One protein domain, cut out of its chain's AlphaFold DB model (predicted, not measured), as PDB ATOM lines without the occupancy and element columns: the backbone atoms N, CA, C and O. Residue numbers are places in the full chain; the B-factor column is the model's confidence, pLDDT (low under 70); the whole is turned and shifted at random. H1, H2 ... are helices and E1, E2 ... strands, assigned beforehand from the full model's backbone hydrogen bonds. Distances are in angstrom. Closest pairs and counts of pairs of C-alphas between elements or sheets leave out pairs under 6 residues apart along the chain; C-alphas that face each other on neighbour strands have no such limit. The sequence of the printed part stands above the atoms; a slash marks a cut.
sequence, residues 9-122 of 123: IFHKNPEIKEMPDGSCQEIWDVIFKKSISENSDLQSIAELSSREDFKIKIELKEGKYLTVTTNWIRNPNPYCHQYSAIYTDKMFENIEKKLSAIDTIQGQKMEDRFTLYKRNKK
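AT A GLANCE: This is residues 9 to 122 of the 123 residues of an uncharacterized protein of Hyella patelloides LEGE 07179 (UniProt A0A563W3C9). What shape do these atoms make? A small, twisted wall of five antiparallel strands has the short helix H1 packed on it near E4, while the very long helix H2 grazes the wall and touches H1, then runs on beyond this body, where residues 107 to 122 stick out as an arm. What makes it up? The printed part has 114 residues, with E1, E2, E3, H1, E4, E5 and H2 in that order along it, and its class is mixed, helices and strands. How compact is it? It is loose, with a radius of gyration of the C-alphas of 17.8 A, and it spans 68 by 27 by 24 A, the arm making much of the length.

HOW THE PARTS SIT: Which strands stand beside E3, residues 24 to 32? E1, residues 9 to 11, and E2, residues 15 to 18, lie on one side of it, and E5, residues 65 to 72, on the other side. These neighbours are antiparallel to it: N 9 and O 31 are 3.0 A apart, N 17 and O 25 2.8 A, and N 28 and O 68 2.8 A, each within hydrogen-bond range. What follows beyond E5? The edge strand E4, residues 54 to 61, forms an antiparallel hairpin with E5, with N 57 and O 69 2.8 A apart, within hydrogen-bond range. Where are the helices? H1, residues 42 to 49, is on the sheet at a height of 5.2 A, over none of its strands, but only just, with 2 of its 8 C-alphas falling on E4; the closest C-alphas of H1 and E4, Ala 46 and Ile 56, are 5.2 A apart. H2, residues 85 to 120, only grazes the sheet with residues 88 to 99. With residues 91 to 99 alone it touches H1, at a steep tilt of 50 degrees, opposite ways, the closest C-alphas being those of Ile 45 and Lys 98, 6.6 A apart. Are the helix backbones whole? In H1 every O i to N i+4 pair is within hydrogen-bond range, and in H2 31 of 32 are.

IN THESE COORDINATES: Where does the first strand begin? C-alpha 9 of E1 is at (0.222, 30.853, 45.374). How long are the longer elements? From first to last C-alpha, E3 measures 24.4 A, E4 22.4 A, E5 22.7 A and H2 52.9 A. Where does H2 end? C-alpha 120 is at (-42.024, 33.665, 52.132).

THE WHOLE: How far does it reach? The two C-alphas farthest apart, those of Pro 78 and Lys 122, are 68.2 A apart. Is there a cut or a long link? The printed part has no cut, and the link from E5 to H2, residues 73 to 84, is long. Where is confidence low? The mean pLDDT of the printed part is 70.1, and 54 residues are under 70, among them residues 73 to 90 and 101 to 122.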
ATOM      1  N   ILE A   9      -0.458  32.167  45.327       52.50
ATOM      2  CA  ILE A   9       0.222  30.853  45.374       52.50
ATOM      3  C   ILE A   9       1.413  30.825  44.412       52.50
ATOM      4  O   ILE A   9       2.432  30.196  44.698       52.50
ATOM      5  N   PHE A  10       1.279  31.465  43.249       54.47
ATOM      6  CA  PHE A  10       2.303  31.435  42.214       54.47
ATOM      7  C   PHE A  10       2.107  32.583  41.221       54.47
ATOM      8  O   PHE A  10       1.015  32.736  40.671       54.47
ATOM      9  N   HIS A  11       3.167  33.342  40.954       61.84
ATOM     10  CA  HIS A  11       3.305  34.112  39.723       61.84
ATOM     11  C   HIS A  11       4.575  33.624  39.017       61.84
ATOM     12  O   HIS A  11       5.638  33.521  39.631       61.84
ATOM     13  N   LYS A  12       4.482  33.269  37.732       59.59
ATOM     14  CA  LYS A  12       5.698  33.080  36.925       59.59
ATOM     15  C   LYS A  12       6.347  34.441  36.675       59.59
ATOM     16  O   LYS A  12       5.691  35.477  36.797       59.59
ATOM     17  N   ASN A  13       7.627  34.442  36.302       69.56
ATOM     18  CA  ASN A  13       8.193  35.621  35.652       69.56
ATOM     19  C   ASN A  13       7.318  35.956  34.436       69.56
ATOM     20  O   ASN A  13       6.930  35.029  33.717       69.56
ATOM     21  N   PRO A  14       6.991  37.237  34.221       76.25
ATOM     22  CA  PRO A  14       6.149  37.627  33.117       76.25
ATOM     23  C   PRO A  14       6.854  37.318  31.811       76.25
ATOM     24  O   PRO A  14       8.070  37.496  31.680       76.25
ATOM     25  N   GLU A  15       6.069  36.921  30.823       81.00
ATOM     26  CA  GLU A  15       6.509  37.046  29.447       81.00
ATOM     27  C   GLU A  15       6.464  38.530  29.080       81.00
ATOM     28  O   GLU A  15       5.411  39.165  29.159       81.00
ATOM     29  N   ILE A  16       7.618  39.090  28.727       80.62
ATOM     30  CA  ILE A  16       7.744  40.490  28.327       80.62
ATOM     31  C   ILE A  16       7.776  40.542  26.806       80.62
ATOM     32  O   ILE A  16       8.608  39.892  26.170       80.62
ATOM     33  N   LYS A  17       6.892  41.349  26.232       81.75
ATOM     34  CA  LYS A  17       6.762  41.543  24.797       81.75
ATOM     35  C   LYS A  17       6.798  43.027  24.465       81.75
ATOM     36  O   LYS A  17       5.959  43.798  24.921       81.75
ATOM     37  N   GLU A  18       7.760  43.411  23.637       80.12
ATOM     38  CA  GLU A  18       7.767  44.728  23.012       80.12
ATOM     39  C   GLU A  18       6.744  44.741  21.872       80.12
ATOM     40  O   GLU A  18       6.698  43.839  21.028       80.12
ATOM     41  N   MET A  19       5.875  45.740  21.889       81.25
ATOM     42  CA  MET A  19       4.827  45.920  20.899       81.25
ATOM     43  C   MET A  19       5.332  46.825  19.764       81.25
ATOM     44  O   MET A  19       6.210  47.658  19.982       81.25
ATOM     45  N   PRO A  20       4.776  46.716  18.542       76.81
ATOM     46  CA  PRO A  20       5.245  47.494  17.388       76.81
ATOM     47  C   PRO A  20       5.168  49.021  17.547       76.81
ATOM     48  O   PRO A  20       5.815  49.748  16.799       76.81
ATOM     49  N   ASP A  21       4.355  49.508  18.483       76.88
ATOM     50  CA  ASP A  21       4.195  50.923  18.828       76.88
ATOM     51  C   ASP A  21       5.203  51.410  19.889       76.88
ATOM     52  O   ASP A  21       5.132  52.561  20.318       76.88
ATOM     53  N   GLY A  22       6.139  50.552  20.311       71.94
ATOM     54  CA  GLY A  22       7.112  50.831  21.367       71.94
ATOM     55  C   GLY A  22       6.553  50.684  22.785       71.94
ATOM     56  O   GLY A  22       7.260  50.985  23.749       71.94
ATOM     57  N   SER A  23       5.301  50.232  22.941       76.56
ATOM     58  CA  SER A  23       4.746  49.878  24.252       76.56
ATOM     59  C   SER A  23       5.291  48.535  24.741       76.56
ATOM     60  O   SER A  23       5.714  47.680  23.956       76.56
ATOM     61  N   CYS A  24       5.293  48.336  26.060       78.19
ATOM     62  CA  CYS A  24       5.708  47.071  26.661       78.19
ATOM     63  C   CYS A  24       4.497  46.358  27.243       78.19
ATOM     64  O   CYS A  24       3.793  46.884  28.110       78.19
ATOM     65  N   GLN A  25       4.297  45.130  26.785       83.81
ATOM     66  CA  GLN A  25       3.310  44.212  27.310       83.81
ATOM     67  C   GLN A  25       3.993  43.205  28.233       83.81
ATOM     68  O   GLN A  25       4.995  42.596  27.869       83.81
ATOM     69  N   GLU A  26       3.425  42.994  29.413       81.81
ATOM     70  CA  GLU A  26       3.820  41.916  30.316       81.81
ATOM     71  C   GLU A  26       2.629  40.980  30.499       81.81
ATOM     72  O   GLU A  26       1.503  41.425  30.742       81.81
ATOM     73  N   ILE A  27       2.870  39.681  30.368       83.19
ATOM     74  CA  ILE A  27       1.849  38.649  30.518       83.19
ATOM     75  C   ILE A  27       2.207  37.817  31.738       83.19
ATOM     76  O   ILE A  27       3.238  37.145  31.773       83.19
ATOM     77  N   TRP A  28       1.337  37.867  32.738       81.81
ATOM     78  CA  TRP A  28       1.501  37.194  34.012       81.81
ATOM     79  C   TRP A  28       0.505  36.046  34.120       81.81
ATOM     80  O   TRP A  28      -0.705  36.261  34.058       81.81
ATOM     81  N   ASP A  29       1.003  34.836  34.350       78.94
ATOM     82  CA  ASP A  29       0.166  33.725  34.796       78.94
ATOM     83  C   ASP A  29       0.148  33.703  36.324       78.94
ATOM     84  O   ASP A  29       1.192  33.532  36.966       78.94
ATOM     85  N   VAL A  30      -1.041  33.890  36.897       75.75
ATOM     86  CA  VAL A  30      -1.254  34.062  38.336       75.75
ATOM     87  C   VAL A  30      -2.252  33.036  38.852       75.75
ATOM     88  O   VAL A  30      -3.329  32.836  38.283       75.75
ATOM     89  N   ILE A  31      -1.905  32.410  39.975       73.06
ATOM     90  CA  ILE A  31      -2.790  31.510  40.715       73.06
ATOM     91  C   ILE A  31      -3.109  32.145  42.066       73.06
ATOM     92  O   ILE A  31      -2.234  32.295  42.924       73.06
ATOM     93  N   PHE A  32      -4.380  32.487  42.266       69.19
ATOM     94  CA  PHE A  32      -4.884  32.965  43.551       69.19
ATOM     95  C   PHE A  32      -5.223  31.784  44.468       69.19
ATOM     96  O   PHE A  32      -5.633  30.721  44.002       69.19
ATOM     97  N   LYS A  33      -5.084  31.965  45.791       66.06
ATOM     98  CA  LYS A  33      -5.463  30.930  46.775       66.06
ATOM     99  C   LYS A  33      -6.942  30.559  46.739       66.06
ATOM    100  O   LYS A  33      -7.306  29.431  47.068       66.06
ATOM    101  N   LYS A  34      -7.795  31.519  46.395       63.88
ATOM    102  CA  LYS A  34      -9.245  31.341  46.337       63.88
ATOM    103  C   LYS A  34      -9.669  30.964  44.924       63.88
ATOM    104  O   LYS A  34      -9.136  31.490  43.950       63.88
ATOM    105  N   SER A  35     -10.655  30.075  44.825       65.56
ATOM    106  CA  SER A  35     -11.315  29.776  43.556       65.56
ATOM    107  C   SER A  35     -12.017  31.024  43.037       65.56
ATOM    108  O   SER A  35     -12.823  31.609  43.758       65.56
ATOM    109  N   ILE A  36     -11.740  31.395  41.794       69.31
ATOM    110  CA  ILE A  36     -12.400  32.518  41.134       69.31
ATOM    111  C   ILE A  36     -13.629  31.978  40.416       69.31
ATOM    112  O   ILE A  36     -13.548  30.997  39.680       69.31
ATOM    113  N   SER A  37     -14.773  32.604  40.664       69.69
ATOM    114  CA  SER A  37     -16.018  32.253  39.991       69.69
ATOM    115  C   SER A  37     -15.934  32.623  38.511       69.69
ATOM    116  O   SER A  37     -15.475  33.707  38.159       69.69
ATOM    117  N   GLU A  38     -16.463  31.775  37.631       70.25
ATOM    118  CA  GLU A  38     -16.620  32.114  36.207       70.25
ATOM    119  C   GLU A  38     -17.528  33.338  35.997       70.25
ATOM    120  O   GLU A  38     -17.449  34.004  34.970       70.25
ATOM    121  N   ASN A  39     -18.359  33.670  36.994       71.25
ATOM    122  CA  ASN A  39     -19.234  34.845  36.993       71.25
ATOM    123  C   ASN A  39     -18.594  36.086  37.645       71.25
ATOM    124  O   ASN A  39     -19.290  37.077  37.888       71.25
ATOM    125  N   SER A  40     -17.312  36.037  38.019       72.44
ATOM    126  CA  SER A  40     -16.601  37.208  38.534       72.44
ATOM    127  C   SER A  40     -16.458  38.248  37.420       72.44
ATOM    128  O   SER A  40     -16.033  37.934  36.312       72.44
ATOM    129  N   ASP A  41     -16.789  39.505  37.716       80.94
ATOM    130  CA  ASP A  41     -16.669  40.609  36.760       80.94
ATOM    131  C   ASP A  41     -15.205  41.066  36.631       80.94
ATOM    132  O   ASP A  41     -14.782  42.099  37.156       80.94
ATOM    133  N   LEU A  42     -14.402  40.231  35.971       83.19
ATOM    134  CA  LEU A  42     -12.971  40.455  35.771       83.19
ATOM    135  C   LEU A  42     -12.697  41.700  34.922       83.19
ATOM    136  O   LEU A  42     -11.674  42.356  35.126       83.19
ATOM    137  N   GLN A  43     -13.618  42.055  34.022       84.12
ATOM    138  CA  GLN A  43     -13.514  43.257  33.203       84.12
ATOM    139  C   GLN A  43     -13.562  44.515  34.075       84.12
ATOM    140  O   GLN A  43     -12.634  45.322  34.018       84.12
ATOM    141  N   SER A  44     -14.563  44.649  34.950       81.00
ATOM    142  CA  SER A  44     -14.646  45.794  35.865       81.00
ATOM    143  C   SER A  44     -13.434  45.881  36.798       81.00
ATOM    144  O   SER A  44     -12.946  46.972  37.099       81.00
ATOM    145  N   ILE A  45     -12.900  44.742  37.258       79.75
ATOM    146  CA  ILE A  45     -11.681  44.721  38.083       79.75
ATOM    147  C   ILE A  45     -10.484  45.257  37.295       79.75
ATOM    148  O   ILE A  45      -9.716  46.063  37.831       79.75
ATOM    149  N   ALA A  46     -10.331  44.821  36.046       83.38
ATOM    150  CA  ALA A  46      -9.258  45.242  35.158       83.38
ATOM    151  C   ALA A  46      -9.343  46.746  34.848       83.38
ATOM    152  O   ALA A  46      -8.345  47.458  34.967       83.38
ATOM    153  N   GLU A  47     -10.539  47.259  34.556       84.00
ATOM    154  CA  GLU A  47     -10.790  48.681  34.299       84.00
ATOM    155  C   GLU A  47     -10.494  49.548  35.529       84.00
ATOM    156  O   GLU A  47      -9.750  50.522  35.433       84.00
ATOM    157  N   LEU A  48     -10.985  49.155  36.711       80.69
ATOM    158  CA  LEU A  48     -10.745  49.881  37.967       80.69
ATOM    159  C   LEU A  48      -9.289  49.835  38.442       80.69
ATOM    160  O   LEU A  48      -8.899  50.607  39.322       80.69
ATOM    161  N   SER A  49      -8.516  48.875  37.944       76.94
ATOM    162  CA  SER A  49      -7.099  48.720  38.274       76.94
ATOM    163  C   SER A  49      -6.193  49.356  37.213       76.94
ATOM    164  O   SER A  49      -5.026  49.629  37.493       76.94
ATOM    165  N   SER A  50      -6.744  49.655  36.033       80.38
ATOM    166  CA  SER A  50      -6.078  50.380  34.955       80.38
ATOM    167  C   SER A  50      -5.976  51.880  35.246       80.38
ATOM    168  O   SER A  50      -6.745  52.461  36.011       80.38
ATOM    169  N   ARG A  51      -5.012  52.530  34.598       79.25
ATOM    170  CA  ARG A  51      -4.776  53.980  34.599       79.25
ATOM    171  C   ARG A  51      -4.559  54.462  33.161       79.25
ATOM    172  O   ARG A  51      -4.717  53.692  32.212       79.25
ATOM    173  N   GLU A  52      -4.276  55.748  32.985       75.81
ATOM    174  CA  GLU A  52      -4.091  56.362  31.661       75.81
ATOM    175  C   GLU A  52      -2.954  55.685  30.878       75.81
ATOM    176  O   GLU A  52      -3.216  55.131  29.814       75.81
ATOM    177  N   ASP A  53      -1.765  55.584  31.478       74.94
ATOM    178  CA  ASP A  53      -0.560  55.020  30.846       74.94
ATOM    179  C   ASP A  53      -0.318  53.528  31.146       74.94
ATOM    180  O   ASP A  53       0.694  52.960  30.734       74.94
ATOM    181  N   PHE A  54      -1.228  52.888  31.885       76.81
ATOM    182  CA  PHE A  54      -1.084  51.510  32.351       76.81
ATOM    183  C   PHE A  54      -2.414  50.775  32.237       76.81
ATOM    184  O   PHE A  54      -3.335  51.016  33.019       76.81
ATOM    185  N   LYS A  55      -2.539  49.890  31.253       83.31
ATOM    186  CA  LYS A  55      -3.752  49.092  31.050       83.31
ATOM    187  C   LYS A  55      -3.558  47.696  31.597       83.31
ATOM    188  O   LYS A  55      -2.509  47.100  31.398       83.31
ATOM    189  N   ILE A  56      -4.586  47.177  32.246       84.19
ATOM    190  CA  ILE A  56      -4.630  45.815  32.758       84.19
ATOM    191  C   ILE A  56      -5.769  45.096  32.050       84.19
ATOM    192  O   ILE A  56      -6.847  45.654  31.860       84.19
ATOM    193  N   LYS A  57      -5.534  43.843  31.690       87.50
ATOM    194  CA  LYS A  57      -6.542  42.889  31.246       87.50
ATOM    195  C   LYS A  57      -6.424  41.648  32.121       87.50
ATOM    196  O   LYS A  57      -5.315  41.225  32.426       87.50
ATOM    197  N   ILE A  58      -7.554  41.093  32.543       86.69
ATOM    198  CA  ILE A  58      -7.603  39.913  33.411       86.69
ATOM    199  C   ILE A  58      -8.523  38.894  32.752       86.69
ATOM    200  O   ILE A  58      -9.663  39.216  32.424       86.69
ATOM    201  N   GLU A  59      -8.031  37.678  32.552       85.69
ATOM    202  CA  GLU A  59      -8.767  36.596  31.898       85.69
ATOM    203  C   GLU A  59      -8.690  35.323  32.736       85.69
ATOM    204  O   GLU A  59      -7.612  34.946  33.190       85.69
ATOM    205  N   LEU A  60      -9.825  34.643  32.916       84.00
ATOM    206  CA  LEU A  60      -9.869  33.325  33.542       84.00
ATOM    207  C   LEU A  60      -9.508  32.252  32.513       84.00
ATOM    208  O   LEU A  60     -10.143  32.133  31.467       84.00
ATOM    209  N   LYS A  61      -8.507  31.439  32.835       80.06
ATOM    210  CA  LYS A  61      -8.111  30.241  32.103       80.06
ATOM    211  C   LYS A  61      -8.403  28.998  32.932       80.06
ATOM    212  O   LYS A  61      -8.153  28.955  34.135       80.06
ATOM    213  N   GLU A  62      -8.949  27.985  32.263       69.69
ATOM    214  CA  GLU A  62      -9.220  26.644  32.813       69.69
ATOM    215  C   GLU A  62      -9.948  26.656  34.176       69.69
ATOM    216  O   GLU A  62      -9.701  25.818  35.043       69.69
ATOM    217  N   GLY A  63     -10.813  27.652  34.402       64.50
ATOM    218  CA  GLY A  63     -11.630  27.793  35.612       64.50
ATOM    219  C   GLY A  63     -10.866  28.079  36.915       64.50
ATOM    220  O   GLY A  63     -11.490  28.143  37.972       64.50
ATOM    221  N   LYS A  64      -9.532  28.223  36.883       66.75
ATOM    222  CA  LYS A  64      -8.702  28.392  38.097       66.75
ATOM    223  C   LYS A  64      -7.528  29.356  37.957       66.75
ATOM    224  O   LYS A  64      -7.050  29.860  38.971       66.75
ATOM    225  N   TYR A  65      -7.053  29.600  36.744       74.44
ATOM    226  CA  TYR A  65      -5.869  30.416  36.492       74.44
ATOM    227  C   TYR A  65      -6.301  31.792  36.011       74.44
ATOM    228  O   TYR A  65      -7.211  31.885  35.196       74.44
ATOM    229  N   LEU A  66      -5.647  32.857  36.469       78.25
ATOM    230  CA  LEU A  66      -5.780  34.152  35.815       78.25
ATOM    231  C   LEU A  66      -4.566  34.409  34.939       78.25
ATOM    232  O   LEU A  66      -3.430  34.296  35.394       78.25
ATOM    233  N   THR A  67      -4.814  34.822  33.704       82.62
ATOM    234  CA  THR A  67      -3.820  35.557  32.932       82.62
ATOM    235  C   THR A  67      -4.071  37.043  33.165       82.62
ATOM    236  O   THR A  67      -5.159  37.549  32.886       82.62
ATOM    237  N   VAL A  68      -3.075  37.736  33.712       82.00
ATOM    238  CA  VAL A  68      -3.073  39.188  33.888       82.00
ATOM    239  C   VAL A  68      -2.113  39.776  32.866       82.00
ATOM    240  O   VAL A  68      -0.908  39.565  32.940       82.00
ATOM    241  N   THR A  69      -2.645  40.523  31.909       83.56
ATOM    242  CA  THR A  69      -1.846  41.218  30.902       83.56
ATOM    243  C   THR A  69      -1.782  42.689  31.256       83.56
ATOM    244  O   THR A  69      -2.818  43.344  31.362       83.56
ATOM    245  N   THR A  70      -0.581  43.229  31.400       80.62
ATOM    246  CA  THR A  70      -0.361  44.654  31.637       80.62
ATOM    247  C   THR A  70       0.286  45.288  30.419       80.62
ATOM    248  O   THR A  70       1.195  44.709  29.833       80.62
ATOM    249  N   ASN A  71      -0.175  46.470  30.024       78.38
ATOM    250  CA  ASN A  71       0.383  47.226  28.912       78.38
ATOM    251  C   ASN A  71       0.783  48.633  29.372       78.38
ATOM    252  O   ASN A  71      -0.066  49.400  29.837       78.38
ATOM    253  N   TRP A  72       2.067  48.952  29.235       75.12
ATOM    254  CA  TRP A  72       2.647  50.257  29.533       75.12
ATOM    255  C   TRP A  72       2.674  51.105  28.259       75.12
ATOM    256  O   TRP A  72       3.520  50.905  27.390       75.12
ATOM    257  N   ILE A  73       1.744  52.058  28.156       65.88
ATOM    258  CA  ILE A  73       1.563  52.910  26.964       65.88
ATOM    259  C   ILE A  73       2.676  53.963  26.869       65.88
ATOM    260  O   ILE A  73       3.162  54.275  25.785       65.88
ATOM    261  N   ARG A  74       3.117  54.488  28.014       60.41
ATOM    262  CA  ARG A  74       4.335  55.291  28.139       60.41
ATOM    263  C   ARG A  74       5.281  54.546  29.050       60.41
ATOM    264  O   ARG A  74       5.121  54.582  30.267       60.41
ATOM    265  N   ASN A  75       6.253  53.858  28.466       56.53
ATOM    266  CA  ASN A  75       7.296  53.248  29.265       56.53
ATOM    267  C   ASN A  75       8.201  54.367  29.823       56.53
ATOM    268  O   ASN A  75       8.807  55.097  29.035       56.53
ATOM    269  N   PRO A  76       8.316  54.557  31.152       52.28
ATOM    270  CA  PRO A  76       9.281  55.502  31.718       52.28
ATOM    271  C   PRO A  76      10.736  55.053  31.495       52.28
ATOM    272  O   PRO A  76      11.663  55.801  31.804       52.28
ATOM    273  N   ASN A  77      10.945  53.842  30.970       54.81
ATOM    274  CA  ASN A  77      12.247  53.256  30.707       54.81
ATOM    275  C   ASN A  77      12.407  52.915  29.216       54.81
ATOM    276  O   ASN A  77      11.502  52.318  28.644       54.81
ATOM    277  N   PRO A  78      13.551  53.198  28.574       55.94
ATOM    278  CA  PRO A  78      13.820  52.736  27.207       55.94
ATOM    279  C   PRO A  78      13.949  51.210  27.073       55.94
ATOM    280  O   PRO A  78      14.070  50.704  25.964       55.94
ATOM    281  N   TYR A  79      13.933  50.468  28.183       57.31
ATOM    282  CA  TYR A  79      14.037  49.016  28.180       57.31
ATOM    283  C   TYR A  79      12.807  48.406  28.846       57.31
ATOM    284  O   TYR A  79      12.566  48.645  30.032       57.31
ATOM    285  N   CYS A  80      12.088  47.530  28.135       62.06
ATOM    286  CA  CYS A  80      11.018  46.705  28.716       62.06
ATOM    287  C   CYS A  80      11.511  45.791  29.866       62.06
ATOM    288  O   CYS A  80      10.714  45.107  30.491       62.06
ATOM    289  N   HIS A  81      12.819  45.750  30.146       56.31
ATOM    290  CA  HIS A  81      13.458  44.820  31.079       56.31
ATOM    291  C   HIS A  81      13.643  45.343  32.512       56.31
ATOM    292  O   HIS A  81      14.079  44.576  33.373       56.31
ATOM    293  N   GLN A  82      13.351  46.616  32.810       54.78
ATOM    294  CA  GLN A  82      13.451  47.114  34.187       54.78
ATOM    295  C   GLN A  82      12.133  46.914  34.935       54.78
ATOM    296  O   GLN A  82      11.309  47.814  35.065       54.78
ATOM    297  N   TYR A  83      11.989  45.692  35.445       53.94
ATOM    298  CA  TYR A  83      10.988  45.275  36.418       53.94
ATOM    299  C   TYR A  83      10.804  46.312  37.526       53.94
ATOM    300  O   TYR A  83      11.673  46.481  38.383       53.94
ATOM    301  N   SER A  84       9.631  46.934  37.604       54.19
ATOM    302  CA  SER A  84       9.233  47.614  38.831       54.19
ATOM    303  C   SER A  84       8.458  46.628  39.708       54.19
ATOM    304  O   SER A  84       7.240  46.722  39.838       54.19
ATOM    305  N   ALA A  85       9.167  45.669  40.313       53.88
ATOM    306  CA  ALA A  85       8.587  44.654  41.206       53.88
ATOM    307  C   ALA A  85       7.630  45.264  42.260       53.88
ATOM    308  O   ALA A  85       6.584  44.710  42.576       53.88
ATOM    309  N   ILE A  86       7.923  46.491  42.706       51.84
ATOM    310  CA  ILE A  86       7.108  47.264  43.656       51.84
ATOM    311  C   ILE A  86       5.687  47.573  43.136       51.84
ATOM    312  O   ILE A  86       4.745  47.642  43.929       51.84
ATOM    313  N   TYR A  87       5.512  47.813  41.833       62.81
ATOM    314  CA  TYR A  87       4.186  48.075  41.255       62.81
ATOM    315  C   TYR A  87       3.429  46.778  40.991       62.81
ATOM    316  O   TYR A  87       2.211  46.752  41.161       62.81
ATOM    317  N   THR A  88       4.151  45.712  40.651       66.06
ATOM    318  CA  THR A  88       3.607  44.373  40.428       66.06
ATOM    319  C   THR A  88       2.935  43.824  41.690       66.06
ATOM    320  O   THR A  88       1.763  43.452  41.640       66.06
ATOM    321  N   ASP A  89       3.607  43.873  42.843       67.12
ATOM    322  CA  ASP A  89       3.056  43.351  44.104       67.12
ATOM    323  C   ASP A  89       1.780  44.100  44.520       67.12
ATOM    324  O   ASP A  89       0.737  43.506  44.804       67.12
ATOM    325  N   LYS A  90       1.818  45.438  44.467       69.88
ATOM    326  CA  LYS A  90       0.656  46.280  44.794       69.88
ATOM    327  C   LYS A  90      -0.501  46.089  43.818       69.88
ATOM    328  O   LYS A  90      -1.659  46.230  44.214       69.88
ATOM    329  N   MET A  91      -0.205  45.814  42.549       75.44
ATOM    330  CA  MET A  91      -1.220  45.522  41.542       75.44
ATOM    331  C   MET A  91      -1.946  44.224  41.883       75.44
ATOM    332  O   MET A  91      -3.178  44.224  41.931       75.44
ATOM    333  N   PHE A  92      -1.212  43.146  42.163       76.38
ATOM    334  CA  PHE A  92      -1.833  41.867  42.488       76.38
ATOM    335  C   PHE A  92      -2.618  41.914  43.799       76.38
ATOM    336  O   PHE A  92      -3.754  41.440  43.825       76.38
ATOM    337  N   GLU A  93      -2.105  42.589  44.834       74.88
ATOM    338  CA  GLU A  93      -2.879  42.836  46.058       74.88
ATOM    339  C   GLU A  93      -4.205  43.561  45.777       74.88
ATOM    340  O   GLU A  93      -5.233  43.281  46.395       74.88
ATOM    341  N   ASN A  94      -4.196  44.548  44.876       75.38
ATOM    342  CA  ASN A  94      -5.396  45.311  44.543       75.38
ATOM    343  C   ASN A  94      -6.415  44.451  43.781       75.38
ATOM    344  O   ASN A  94      -7.611  44.516  44.075       75.38
ATOM    345  N   ILE A  95      -5.949  43.622  42.842       75.69
ATOM    346  CA  ILE A  95      -6.788  42.654  42.123       75.69
ATOM    347  C   ILE A  95      -7.425  41.678  43.120       75.69
ATOM    348  O   ILE A  95      -8.640  41.485  43.097       75.69
ATOM    349  N   GLU A  96      -6.646  41.137  44.057       75.56
ATOM    350  CA  GLU A  96      -7.141  40.204  45.071       75.56
ATOM    351  C   GLU A  96      -8.188  40.831  46.003       75.56
ATOM    352  O   GLU A  96      -9.249  40.247  46.254       75.56
ATOM    353  N   LYS A  97      -7.925  42.047  46.502       75.88
ATOM    354  CA  LYS A  97      -8.868  42.785  47.359       75.88
ATOM    355  C   LYS A  97     -10.200  43.008  46.644       75.88
ATOM    356  O   LYS A  97     -11.256  42.854  47.257       75.88
ATOM    357  N   LYS A  98     -10.162  43.336  45.349       74.12
ATOM    358  CA  LYS A  98     -11.363  43.531  44.526       74.12
ATOM    359  C   LYS A  98     -12.108  42.219  44.269       74.12
ATOM    360  O   LYS A  98     -13.327  42.205  44.419       74.12
ATOM    361  N   LEU A  99     -11.398  41.129  43.971       73.25
ATOM    362  CA  LEU A  99     -11.992  39.791  43.850       73.25
ATOM    363  C   LEU A  99     -12.709  39.387  45.148       73.25
ATOM    364  O   LEU A  99     -13.890  39.050  45.128       73.25
ATOM    365  N   SER A 100     -12.043  39.542  46.296       71.38
ATOM    366  CA  SER A 100     -12.623  39.212  47.605       71.38
ATOM    367  C   SER A 100     -13.843  40.073  47.960       71.38
ATOM    368  O   SER A 100     -14.787  39.588  48.591       71.38
ATOM    369  N   ALA A 101     -13.856  41.350  47.562       68.06
ATOM    370  CA  ALA A 101     -15.009  42.226  47.763       68.06
ATOM    371  C   ALA A 101     -16.221  41.777  46.929       68.06
ATOM    372  O   ALA A 101     -17.344  41.777  47.434       68.06
ATOM    373  N   ILE A 102     -15.998  41.350  45.682       65.00
ATOM    374  CA  ILE A 102     -17.056  40.825  44.808       65.00
ATOM    375  C   ILE A 102     -17.640  39.537  45.388       65.00
ATOM    376  O   ILE A 102     -18.861  39.436  45.491       65.00
ATOM    377  N   ASP A 103     -16.799  38.609  45.846       61.97
ATOM    378  CA  ASP A 103     -17.257  37.359  46.464       61.97
ATOM    379  C   ASP A 103     -18.082  37.618  47.731       61.97
ATOM    380  O   ASP A 103     -19.116  36.988  47.945       61.97
ATOM    381  N   THR A 104     -17.677  38.597  48.547       61.06
ATOM    382  CA  THR A 104     -18.423  38.992  49.753       61.06
ATOM    383  C   THR A 104     -19.807  39.533  49.390       61.06
ATOM    384  O   THR A 104     -20.805  39.129  49.984       61.06
ATOM    385  N   ILE A 105     -19.894  40.402  48.378       59.38
ATOM    386  CA  ILE A 105     -21.165  40.969  47.907       59.38
ATOM    387  C   ILE A 105     -22.052  39.884  47.279       59.38
ATOM    388  O   ILE A 105     -23.265  39.876  47.489       59.38
ATOM    389  N   GLN A 106     -21.479  38.966  46.499       57.41
ATOM    390  CA  GLN A 106     -22.222  37.864  45.886       57.41
ATOM    391  C   GLN A 106     -22.716  36.860  46.939       57.41
ATOM    392  O   GLN A 106     -23.873  36.438  46.872       57.41
ATOM    393  N   GLY A 107     -21.892  36.551  47.945       57.91
ATOM    394  CA  GLY A 107     -22.262  35.734  49.101       57.91
ATOM    395  C   GLY A 107     -23.406  36.353  49.904       57.91
ATOM    396  O   GLY A 107     -24.419  35.693  50.126       57.91
ATOM    397  N   GLN A 108     -23.308  37.646  50.231       57.62
ATOM    398  CA  GLN A 108     -24.374  38.392  50.913       57.62
ATOM    399  C   GLN A 108     -25.679  38.397  50.105       57.62
ATOM    400  O   GLN A 108     -26.743  38.103  50.641       57.62
ATOM    401  N   LYS A 109     -25.614  38.624  48.785       59.53
ATOM    402  CA  LYS A 109     -26.799  38.564  47.908       59.53
ATOM    403  C   LYS A 109     -27.438  37.172  47.858       59.53
ATOM    404  O   LYS A 109     -28.660  37.068  47.708       59.53
ATOM    405  N   MET A 110     -26.647  36.102  47.943       54.75
ATOM    406  CA  MET A 110     -27.166  34.735  48.044       54.75
ATOM    407  C   MET A 110     -27.835  34.486  49.398       54.75
ATOM    408  O   MET A 110     -28.951  33.964  49.422       54.75
ATOM    409  N   GLU A 111     -27.207  34.888  50.503       60.41
ATOM    410  CA  GLU A 111     -27.791  34.785  51.844       60.41
ATOM    411  C   GLU A 111     -29.105  35.566  51.953       60.41
ATOM    412  O   GLU A 111     -30.105  35.022  52.431       60.41
ATOM    413  N   ASP A 112     -29.166  36.785  51.418       60.72
ATOM    414  CA  ASP A 112     -30.382  37.602  51.386       60.72
ATOM    415  C   ASP A 112     -31.510  36.915  50.606       60.72
ATOM    416  O   ASP A 112     -32.649  36.839  51.083       60.72
ATOM    417  N   ARG A 113     -31.203  36.326  49.439       54.53
ATOM    418  CA  ARG A 113     -32.168  35.533  48.654       54.53
ATOM    419  C   ARG A 113     -32.669  34.308  49.418       54.53
ATOM    420  O   ARG A 113     -33.874  34.045  49.420       54.53
ATOM    421  N   PHE A 114     -31.781  33.568  50.083       58.34
ATOM    422  CA  PHE A 114     -32.162  32.418  50.909       58.34
ATOM    423  C   PHE A 114     -33.042  32.827  52.095       58.34
ATOM    424  O   PHE A 114     -34.001  32.128  52.433       58.34
ATOM    425  N   THR A 115     -32.747  33.969  52.711       64.06
ATOM    426  CA  THR A 115     -33.486  34.490  53.864       64.06
ATOM    427  C   THR A 115     -34.889  34.944  53.460       64.06
ATOM    428  O   THR A 115     -35.863  34.563  54.113       64.06
ATOM    429  N   LEU A 116     -35.023  35.655  52.333       57.59
ATOM    430  CA  LEU A 116     -36.313  36.023  51.730       57.59
ATOM    431  C   LEU A 116     -37.159  34.797  51.372       57.59
ATOM    432  O   LEU A 116     -38.343  34.744  51.703       57.59
ATOM    433  N   TYR A 117     -36.551  33.778  50.762       55.31
ATOM    434  CA  TYR A 117     -37.252  32.541  50.417       55.31
ATOM    435  C   TYR A 117     -37.767  31.794  51.658       55.31
ATOM    436  O   TYR A 117     -38.913  31.347  51.685       55.31
ATOM    437  N   LYS A 118     -36.956  31.702  52.725       59.66
ATOM    438  CA  LYS A 118     -37.387  31.121  54.009       59.66
ATOM    439  C   LYS A 118     -38.510  31.925  54.671       59.66
ATOM    440  O   LYS A 118     -39.373  31.321  55.303       59.66
ATOM    441  N   ARG A 119     -38.506  33.257  54.532       56.28
ATOM    442  CA  ARG A 119     -39.563  34.142  55.051       56.28
ATOM    443  C   ARG A 119     -40.884  33.933  54.307       56.28
ATOM    444  O   ARG A 119     -41.910  33.760  54.952       56.28
ATOM    445  N   ASN A 120     -40.838  33.844  52.978       59.62
ATOM    446  CA  ASN A 120     -42.024  33.665  52.132       59.62
ATOM    447  C   ASN A 120     -42.638  32.259  52.211       59.62
ATOM    448  O   ASN A 120     -43.813  32.097  51.922       59.62
ATOM    449  N   LYS A 121     -41.876  31.235  52.620       57.22
ATOM    450  CA  LYS A 121     -42.404  29.876  52.859       57.22
ATOM    451  C   LYS A 121     -43.119  29.696  54.204       57.22
ATOM    452  O   LYS A 121     -43.683  28.632  54.437       57.22
ATOM    453  N   LYS A 122     -43.031  30.676  55.106       55.34
ATOM    454  CA  LYS A 122     -43.643  30.641  56.445       55.34
ATOM    455  C   LYS A 122     -44.857  31.569  56.582       55.34
ATOM    456  O   LYS A 122     -45.352  31.710  57.698       55.34
TER     457      LYS A 122